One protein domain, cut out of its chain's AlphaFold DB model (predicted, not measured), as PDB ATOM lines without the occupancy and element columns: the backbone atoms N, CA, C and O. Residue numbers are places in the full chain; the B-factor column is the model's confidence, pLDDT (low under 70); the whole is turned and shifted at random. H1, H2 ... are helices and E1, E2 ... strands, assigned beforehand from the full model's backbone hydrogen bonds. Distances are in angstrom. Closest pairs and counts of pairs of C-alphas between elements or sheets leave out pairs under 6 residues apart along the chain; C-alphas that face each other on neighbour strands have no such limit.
ATOM      1  N   GLN A  42      12.207 -31.411 -41.427       88.75
ATOM      2  CA  GLN A  42      12.433 -30.076 -40.875       88.75
ATOM      3  C   GLN A  42      13.329 -29.259 -41.803       88.75
ATOM      4  O   GLN A  42      14.432 -29.700 -42.123       88.75
ATOM      5  N   PHE A  43      12.879 -28.067 -42.194       87.69
ATOM      6  CA  PHE A  43      13.721 -27.089 -42.882       87.69
ATOM      7  C   PHE A  43      14.500 -26.247 -41.869       87.69
ATOM      8  O   PHE A  43      13.963 -25.821 -40.850       87.69
ATOM      9  N   ILE A  44      15.771 -26.010 -42.166       86.88
ATOM     10  CA  ILE A  44      16.666 -25.128 -41.424       86.88
ATOM     11  C   ILE A  44      17.095 -24.044 -42.404       86.88
ATOM     12  O   ILE A  44      17.805 -24.324 -43.373       86.88
ATOM     13  N   ILE A  45      16.613 -22.828 -42.166       84.94
ATOM     14  CA  ILE A  45      16.823 -21.672 -43.032       84.94
ATOM     15  C   ILE A  45      17.749 -20.702 -42.302       84.94
ATOM     16  O   ILE A  45      17.400 -20.157 -41.261       84.94
ATOM     17  N   ASN A  46      18.936 -20.497 -42.865       83.19
ATOM     18  CA  ASN A  46      19.974 -19.610 -42.345       83.19
ATOM     19  C   ASN A  46      19.974 -18.275 -43.110       83.19
ATOM     20  O   ASN A  46      21.015 -17.805 -43.565       83.19
ATOM     21  N   ASP A  47      18.791 -17.698 -43.316       78.38
ATOM     22  CA  ASP A  47      18.585 -16.417 -43.991       78.38
ATOM     23  C   ASP A  47      17.358 -15.728 -43.396       78.38
ATOM     24  O   ASP A  47      16.299 -16.337 -43.277       78.38
ATOM     25  N   THR A  48      17.510 -14.464 -43.017       73.06
ATOM     26  CA  THR A  48      16.470 -13.672 -42.349       73.06
ATOM     27  C   THR A  48      15.714 -12.750 -43.294       73.06
ATOM     28  O   THR A  48      14.702 -12.162 -42.927       73.06
ATOM     29  N   LYS A  49      16.206 -12.592 -44.526       74.69
ATOM     30  CA  LYS A  49      15.677 -11.604 -45.473       74.69
ATOM     31  C   LYS A  49      14.676 -12.196 -46.451       74.69
ATOM     32  O   LYS A  49      13.885 -11.453 -47.023       74.69
ATOM     33  N   ASN A  50      14.723 -13.509 -46.656       75.00
ATOM     34  CA  ASN A  50      13.964 -14.188 -47.694       75.00
ATOM     35  C   ASN A  50      12.892 -15.094 -47.091       75.00
ATOM     36  O   ASN A  50      13.170 -15.925 -46.230       75.00
ATOM     37  N   GLN A  51      11.668 -14.966 -47.599       76.38
ATOM     38  CA  GLN A  51      10.631 -15.970 -47.391       76.38
ATOM     39  C   GLN A  51      10.795 -17.068 -48.439       76.38
ATOM     40  O   GLN A  51      10.940 -16.783 -49.629       76.38
ATOM     41  N   TYR A  52      10.761 -18.323 -48.001       75.81
ATOM     42  CA  TYR A  52      10.913 -19.475 -48.880       75.81
ATOM     43  C   TYR A  52       9.561 -20.144 -49.105       75.81
ATOM     44  O   TYR A  52       8.856 -20.485 -48.159       75.81
ATOM     45  N   ALA A  53       9.223 -20.362 -50.372       80.19
ATOM     46  CA  ALA A  53       8.152 -21.258 -50.773       80.19
ATOM     47  C   ALA A  53       8.786 -22.519 -51.367       80.19
ATOM     48  O   ALA A  53       9.618 -22.432 -52.271       80.19
ATOM     49  N   PHE A  54       8.405 -23.688 -50.856       83.50
ATOM     50  CA  PHE A  54       8.914 -24.968 -51.343       83.50
ATOM     51  C   PHE A  54       7.916 -25.587 -52.319       83.50
ATOM     52  O   PHE A  54       6.738 -25.741 -51.999       83.50
ATOM     53  N   SER A  55       8.393 -25.928 -53.517       86.06
ATOM     54  CA  SER A  55       7.577 -26.563 -54.552       86.06
ATOM     55  C   SER A  55       7.242 -28.012 -54.198       86.06
ATOM     56  O   SER A  55       7.951 -28.667 -53.432       86.06
ATOM     57  N   GLU A  56       6.201 -28.548 -54.833       84.75
ATOM     58  CA  GLU A  56       5.860 -29.970 -54.755       84.75
ATOM     59  C   GLU A  56       7.052 -30.867 -55.132       84.75
ATOM     60  O   GLU A  56       7.356 -31.839 -54.444       84.75
ATOM     61  N   GLU A  57       7.807 -30.482 -56.159       87.06
ATOM     62  CA  GLU A  57       9.020 -31.175 -56.605       87.06
ATOM     63  C   GLU A  57      10.071 -31.297 -55.494       87.06
ATOM     64  O   GLU A  57      10.721 -32.336 -55.363       87.06
ATOM     65  N   THR A  58      10.201 -30.271 -54.648       87.81
ATOM     66  CA  THR A  58      11.106 -30.294 -53.489       87.81
ATOM     67  C   THR A  58      10.665 -31.354 -52.482       87.81
ATOM     68  O   THR A  58      11.488 -32.088 -51.935       87.81
ATOM     69  N   LEU A  59       9.357 -31.486 -52.267       88.50
ATOM     70  CA  LEU A  59       8.790 -32.493 -51.374       88.50
ATOM     71  C   LEU A  59       8.966 -33.910 -51.938       88.50
ATOM     72  O   LEU A  59       9.321 -34.835 -51.205       88.50
ATOM     73  N   LEU A  60       8.793 -34.085 -53.248       90.00
ATOM     74  CA  LEU A  60       9.053 -35.357 -53.929       90.00
ATOM     75  C   LEU A  60      10.538 -35.742 -53.879       90.00
ATOM     76  O   LEU A  60      10.871 -36.922 -53.727       90.00
ATOM     77  N   LEU A  61      11.436 -34.758 -53.981       90.62
ATOM     78  CA  LEU A  61      12.868 -34.961 -53.787       90.62
ATOM     79  C   LEU A  61      13.151 -35.436 -52.359       90.62
ATOM     80  O   LEU A  61      13.802 -36.467 -52.197       90.62
ATOM     81  N   ILE A  62      12.614 -34.754 -51.343       91.50
ATOM     82  CA  ILE A  62      12.739 -35.152 -49.932       91.50
ATOM     83  C   ILE A  62      12.316 -36.613 -49.730       91.50
ATOM     84  O   ILE A  62      13.074 -37.401 -49.164       91.50
ATOM     85  N   GLU A  63      11.150 -37.014 -50.240       92.75
ATOM     86  CA  GLU A  63      10.683 -38.394 -50.068       92.75
ATOM     87  C   GLU A  63      11.589 -39.412 -50.779       92.75
ATOM     88  O   GLU A  63      11.886 -40.475 -50.232       92.75
ATOM     89  N   SER A  64      12.107 -39.068 -51.962       93.94
ATOM     90  CA  SER A  64      13.040 -39.937 -52.691       93.94
ATOM     91  C   SER A  64      14.385 -40.134 -51.984       93.94
ATOM     92  O   SER A  64      15.014 -41.176 -52.157       93.94
ATOM     93  N   GLN A  65      14.814 -39.167 -51.170       95.31
ATOM     94  CA  GLN A  65      16.055 -39.257 -50.396       95.31
ATOM     95  C   GLN A  65      15.865 -39.956 -49.046       95.31
ATOM     96  O   GLN A  65      16.851 -40.368 -48.431       95.31
ATOM     97  N   ARG A  66      14.621 -40.121 -48.574       95.31
ATOM     98  CA  ARG A  66      14.334 -40.706 -47.261       95.31
ATOM     99  C   ARG A  66      14.899 -42.123 -47.157       95.31
ATOM    100  O   ARG A  66      14.667 -42.971 -48.024       95.31
ATOM    101  N   LYS A  67      15.609 -42.397 -46.062       96.06
ATOM    102  CA  LYS A  67      16.176 -43.715 -45.747       96.06
ATOM    103  C   LYS A  67      15.294 -44.471 -44.763       96.06
ATOM    104  O   LYS A  67      14.481 -43.892 -44.043       96.06
ATOM    105  N   GLU A  68      15.460 -45.788 -44.745       96.19
ATOM    106  CA  GLU A  68      14.663 -46.661 -43.884       96.19
ATOM    107  C   GLU A  68      14.994 -46.457 -42.402       96.19
ATOM    108  O   GLU A  68      14.099 -46.263 -41.586       96.19
ATOM    109  N   ASN A  69      16.287 -46.441 -42.067       97.38
ATOM    110  CA  ASN A  69      16.756 -46.573 -40.684       97.38
ATOM    111  C   ASN A  69      17.510 -45.355 -40.140       97.38
ATOM    112  O   ASN A  69      17.830 -45.332 -38.956       97.38
ATOM    113  N   GLU A  70      17.783 -44.349 -40.965       96.75
ATOM    114  CA  GLU A  70      18.581 -43.187 -40.571       96.75
ATOM    115  C   GLU A  70      17.980 -41.880 -41.083       96.75
ATOM    116  O   GLU A  70      17.229 -41.858 -42.062       96.75
ATOM    117  N   ASN A  71      18.310 -40.796 -40.388       94.88
ATOM    118  CA  ASN A  71      17.929 -39.461 -40.810       94.88
ATOM    119  C   ASN A  71      18.905 -38.970 -41.879       94.88
ATOM    120  O   ASN A  71      20.111 -39.190 -41.776       94.88
ATOM    121  N   VAL A  72      18.393 -38.251 -42.873       96.25
ATOM    122  CA  VAL A  72      19.202 -37.665 -43.947       96.25
ATOM    123  C   VAL A  72      19.259 -36.161 -43.770       96.25
ATOM    124  O   VAL A  72      18.237 -35.527 -43.519       96.25
ATOM    125  N   LYS A  73      20.446 -35.583 -43.935       94.81
ATOM    126  CA  LYS A  73      20.612 -34.139 -44.100       94.81
ATOM    127  C   LYS A  73      20.820 -33.856 -45.578       94.81
ATOM    128  O   LYS A  73      21.773 -34.359 -46.164       94.81
ATOM    129  N   LEU A  74      19.920 -33.083 -46.168       92.81
ATOM    130  CA  LEU A  74      19.983 -32.687 -47.570       92.81
ATOM    131  C   LEU A  74      20.127 -31.169 -47.647       92.81
ATOM    132  O   LEU A  74      19.356 -30.430 -47.039       92.81
ATOM    133  N   GLU A  75      21.118 -30.701 -48.392       93.19
ATOM    134  CA  GLU A  75      21.285 -29.283 -48.698       93.19
ATOM    135  C   GLU A  75      20.475 -28.952 -49.953       93.19
ATOM    136  O   GLU A  75      20.677 -29.553 -51.005       93.19
ATOM    137  N   LEU A  76      19.536 -28.014 -49.832       88.56
ATOM    138  CA  LEU A  76      18.727 -27.534 -50.960       88.56
ATOM    139  C   LEU A  76      19.301 -26.247 -51.560       88.56
ATOM    140  O   LEU A  76      19.010 -25.897 -52.699       88.56
ATOM    141  N   GLY A  77      20.141 -25.547 -50.801       87.38
ATOM    142  CA  GLY A  77      20.869 -24.371 -51.243       87.38
ATOM    143  C   GLY A  77      21.791 -23.859 -50.143       87.38
ATOM    144  O   GLY A  77      21.815 -24.397 -49.040       87.38
ATOM    145  N   LYS A  78      22.520 -22.774 -50.425       86.88
ATOM    146  CA  LYS A  78      23.519 -22.203 -49.499       86.88
ATOM    147  C   LYS A  78      22.968 -21.888 -48.105       86.88
ATOM    148  O   LYS A  78      23.690 -22.024 -47.125       86.88
ATOM    149  N   ASN A  79      21.701 -21.489 -48.036       87.31
ATOM    150  CA  ASN A  79      21.059 -21.057 -46.797       87.31
ATOM    151  C   ASN A  79      19.938 -22.000 -46.349       87.31
ATOM    152  O   ASN A  79      19.242 -21.677 -45.394       87.31
ATOM    153  N   VAL A  80      19.714 -23.126 -47.037       87.75
ATOM    154  CA  VAL A  80      18.587 -24.018 -46.740       87.75
ATOM    155  C   VAL A  80      19.055 -25.462 -46.680       87.75
ATOM    156  O   VAL A  80      19.507 -26.037 -47.673       87.75
ATOM    157  N   GLN A  81      18.870 -26.062 -45.512       90.94
ATOM    158  CA  GLN A  81      19.052 -27.485 -45.275       90.94
ATOM    159  C   GLN A  81      17.719 -28.112 -44.867       90.94
ATOM    160  O   GLN A  81      16.875 -27.463 -44.258       90.94
ATOM    161  N   VAL A  82      17.533 -29.391 -45.179       91.00
ATOM    162  CA  VAL A  82      16.414 -30.191 -44.689       91.00
ATOM    163  C   VAL A  82      16.921 -31.431 -43.959       91.00
ATOM    164  O   VAL A  82      17.795 -32.150 -44.448       91.00
ATOM    165  N   ILE A  83      16.368 -31.681 -42.773       93.44
ATOM    166  CA  ILE A  83      16.527 -32.937 -42.044       93.44
ATOM    167  C   ILE A  83      15.313 -33.808 -42.352       93.44
ATOM    168  O   ILE A  83      14.178 -33.451 -42.042       93.44
ATOM    169  N   ILE A  84      15.561 -34.962 -42.957       94.12
ATOM    170  CA  ILE A  84      14.551 -35.934 -43.362       94.12
ATOM    171  C   ILE A  84      14.586 -37.080 -42.356       94.12
ATOM    172  O   ILE A  84      15.610 -37.747 -42.214       94.12
ATOM    173  N   LEU A  85      13.479 -37.313 -41.653       94.62
ATOM    174  CA  LEU A  85      13.398 -38.377 -40.653       94.62
ATOM    175  C   LEU A  85      13.309 -39.766 -41.304       94.62
ATOM    176  O   LEU A  85      12.732 -39.917 -42.381       94.62
ATOM    177  N   SER A  86      13.844 -40.800 -40.662       95.75
ATOM    178  CA  SER A  86      13.797 -42.165 -41.207       95.75
ATOM    179  C   SER A  86      12.370 -42.731 -41.296       95.75
ATOM    180  O   SER A  86      11.501 -42.371 -40.495       95.75
ATOM    181  N   ARG A  87      12.115 -43.654 -42.239       95.38
ATOM    182  CA  ARG A  87      10.804 -44.338 -42.359       95.38
ATOM    183  C   ARG A  87      10.442 -45.106 -41.094       95.38
ATOM    184  O   ARG A  87       9.306 -45.018 -40.623       95.38
ATOM    185  N   LYS A  88      11.421 -45.799 -40.513       96.12
ATOM    186  CA  LYS A  88      11.267 -46.527 -39.254       96.12
ATOM    187  C   LYS A  88      10.834 -45.605 -38.119       96.12
ATOM    188  O   LYS A  88       9.953 -45.976 -37.347       96.12
ATOM    189  N   TYR A  89      11.422 -44.411 -38.021       95.56
ATOM    190  CA  TYR A  89      11.068 -43.463 -36.970       95.56
ATOM    191  C   TYR A  89       9.650 -42.921 -37.152       95.56
ATOM    192  O   TYR A  89       8.856 -43.018 -36.221       95.56
ATOM    193  N   ILE A  90       9.297 -42.429 -38.345       94.62
ATOM    194  CA  ILE A  90       7.967 -41.834 -38.586       94.62
ATOM    195  C   ILE A  90       6.822 -42.855 -38.530       94.62
ATOM    196  O   ILE A  90       5.675 -42.479 -38.316       94.62
ATOM    197  N   SER A  91       7.124 -44.143 -38.708       94.44
ATOM    198  CA  SER A  91       6.152 -45.238 -38.575       94.44
ATOM    199  C   SER A  91       6.063 -45.787 -37.147       94.44
ATOM    200  O   SER A  91       5.243 -46.663 -36.865       94.44
ATOM    201  N   SER A  92       6.928 -45.327 -36.239       96.12
ATOM    202  CA  SER A  92       6.950 -45.789 -34.854       96.12
ATOM    203  C   SER A  92       5.806 -45.181 -34.040       96.12
ATOM    204  O   SER A  92       5.314 -44.093 -34.328       96.12
TER     205      SER A  92
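This is residues 42 to 92 of the 105 residues of an uncharacterized protein of Flavobacterium urocaniciphilum (UniProt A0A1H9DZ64). A narrow antiparallel sheet of three strands forms a wall, with the helix H1 slanting over one of its faces and no named helix over the other. Residues 46 to 55 swing out past one end of the sheet and come back to H1, while the short helix H2 lies beyond the opposite end, giving an elongated outline. The printed part has 51 residues with two named helices and three named strands, in the order E1, H1, E2, E3, H2, and the sheet runs E1, E3, E2. The class is mixed, helices and strands. The whole is only just loose, close to compact, with a radius of gyration of the C-alphas of 11.9 A and spans of 36 by 19 by 16 A.

The inner strand of the sheet is E3, residues 80 to 84. Its antiparallel neighbour E1, residues 42 to 45, is an edge strand at 167 degrees to it, with N 44 and O 81 at 2.8 A and N 42 and O 83 at 2.9 A, within hydrogen-bond range. The other edge strand, E2, residues 72 to 77, forms a hairpin with E3 at 159 degrees; N 82 and O 74 are 2.8 A apart and N 74 and O 82 are 2.9 A apart, within hydrogen-bond range. H1, residues 56 to 65, is on the sheet at a height over the sheet of 9.8 A. It lies over E3 and only just over E2, on which 3 of its 10 C-alphas fall, and it runs slantwise to the strands, at 41 degrees to E3 on the local plane. Its closest C-alphas to E3 are those of Ile 62 and Ile 84, 6.9 A apart. E1, H1 and E2 make a split strand-helix-strand unit, two strands running the same way with a helix between them in the chain and E3 between them in the sheet; its crossover is left-handed. H2, residues 87 to 90, is not on the sheet and is apart from E1, H1 and E2. Every O i to N i+4 pair is within hydrogen-bond range in H1; H2 is too short for such a pair.

E1 begins at C-alpha 42 (12.433, -30.076, -40.875) and is 9.7 A long. H1, 14.5 A, starts at C-alpha 56 (5.860, -29.970, -54.755). E2 measures 15.3 A, E3 13.0 A and H2 5.3 A, the last ending at C-alpha 90 (7.967, -41.834, -38.586).

The C-alphas farthest apart, those of Lys 49 and Ser 92, are 36.8 A apart. The printed part has no cut and no long link. Its mean pLDDT is 89.4, and no printed residue is under 70.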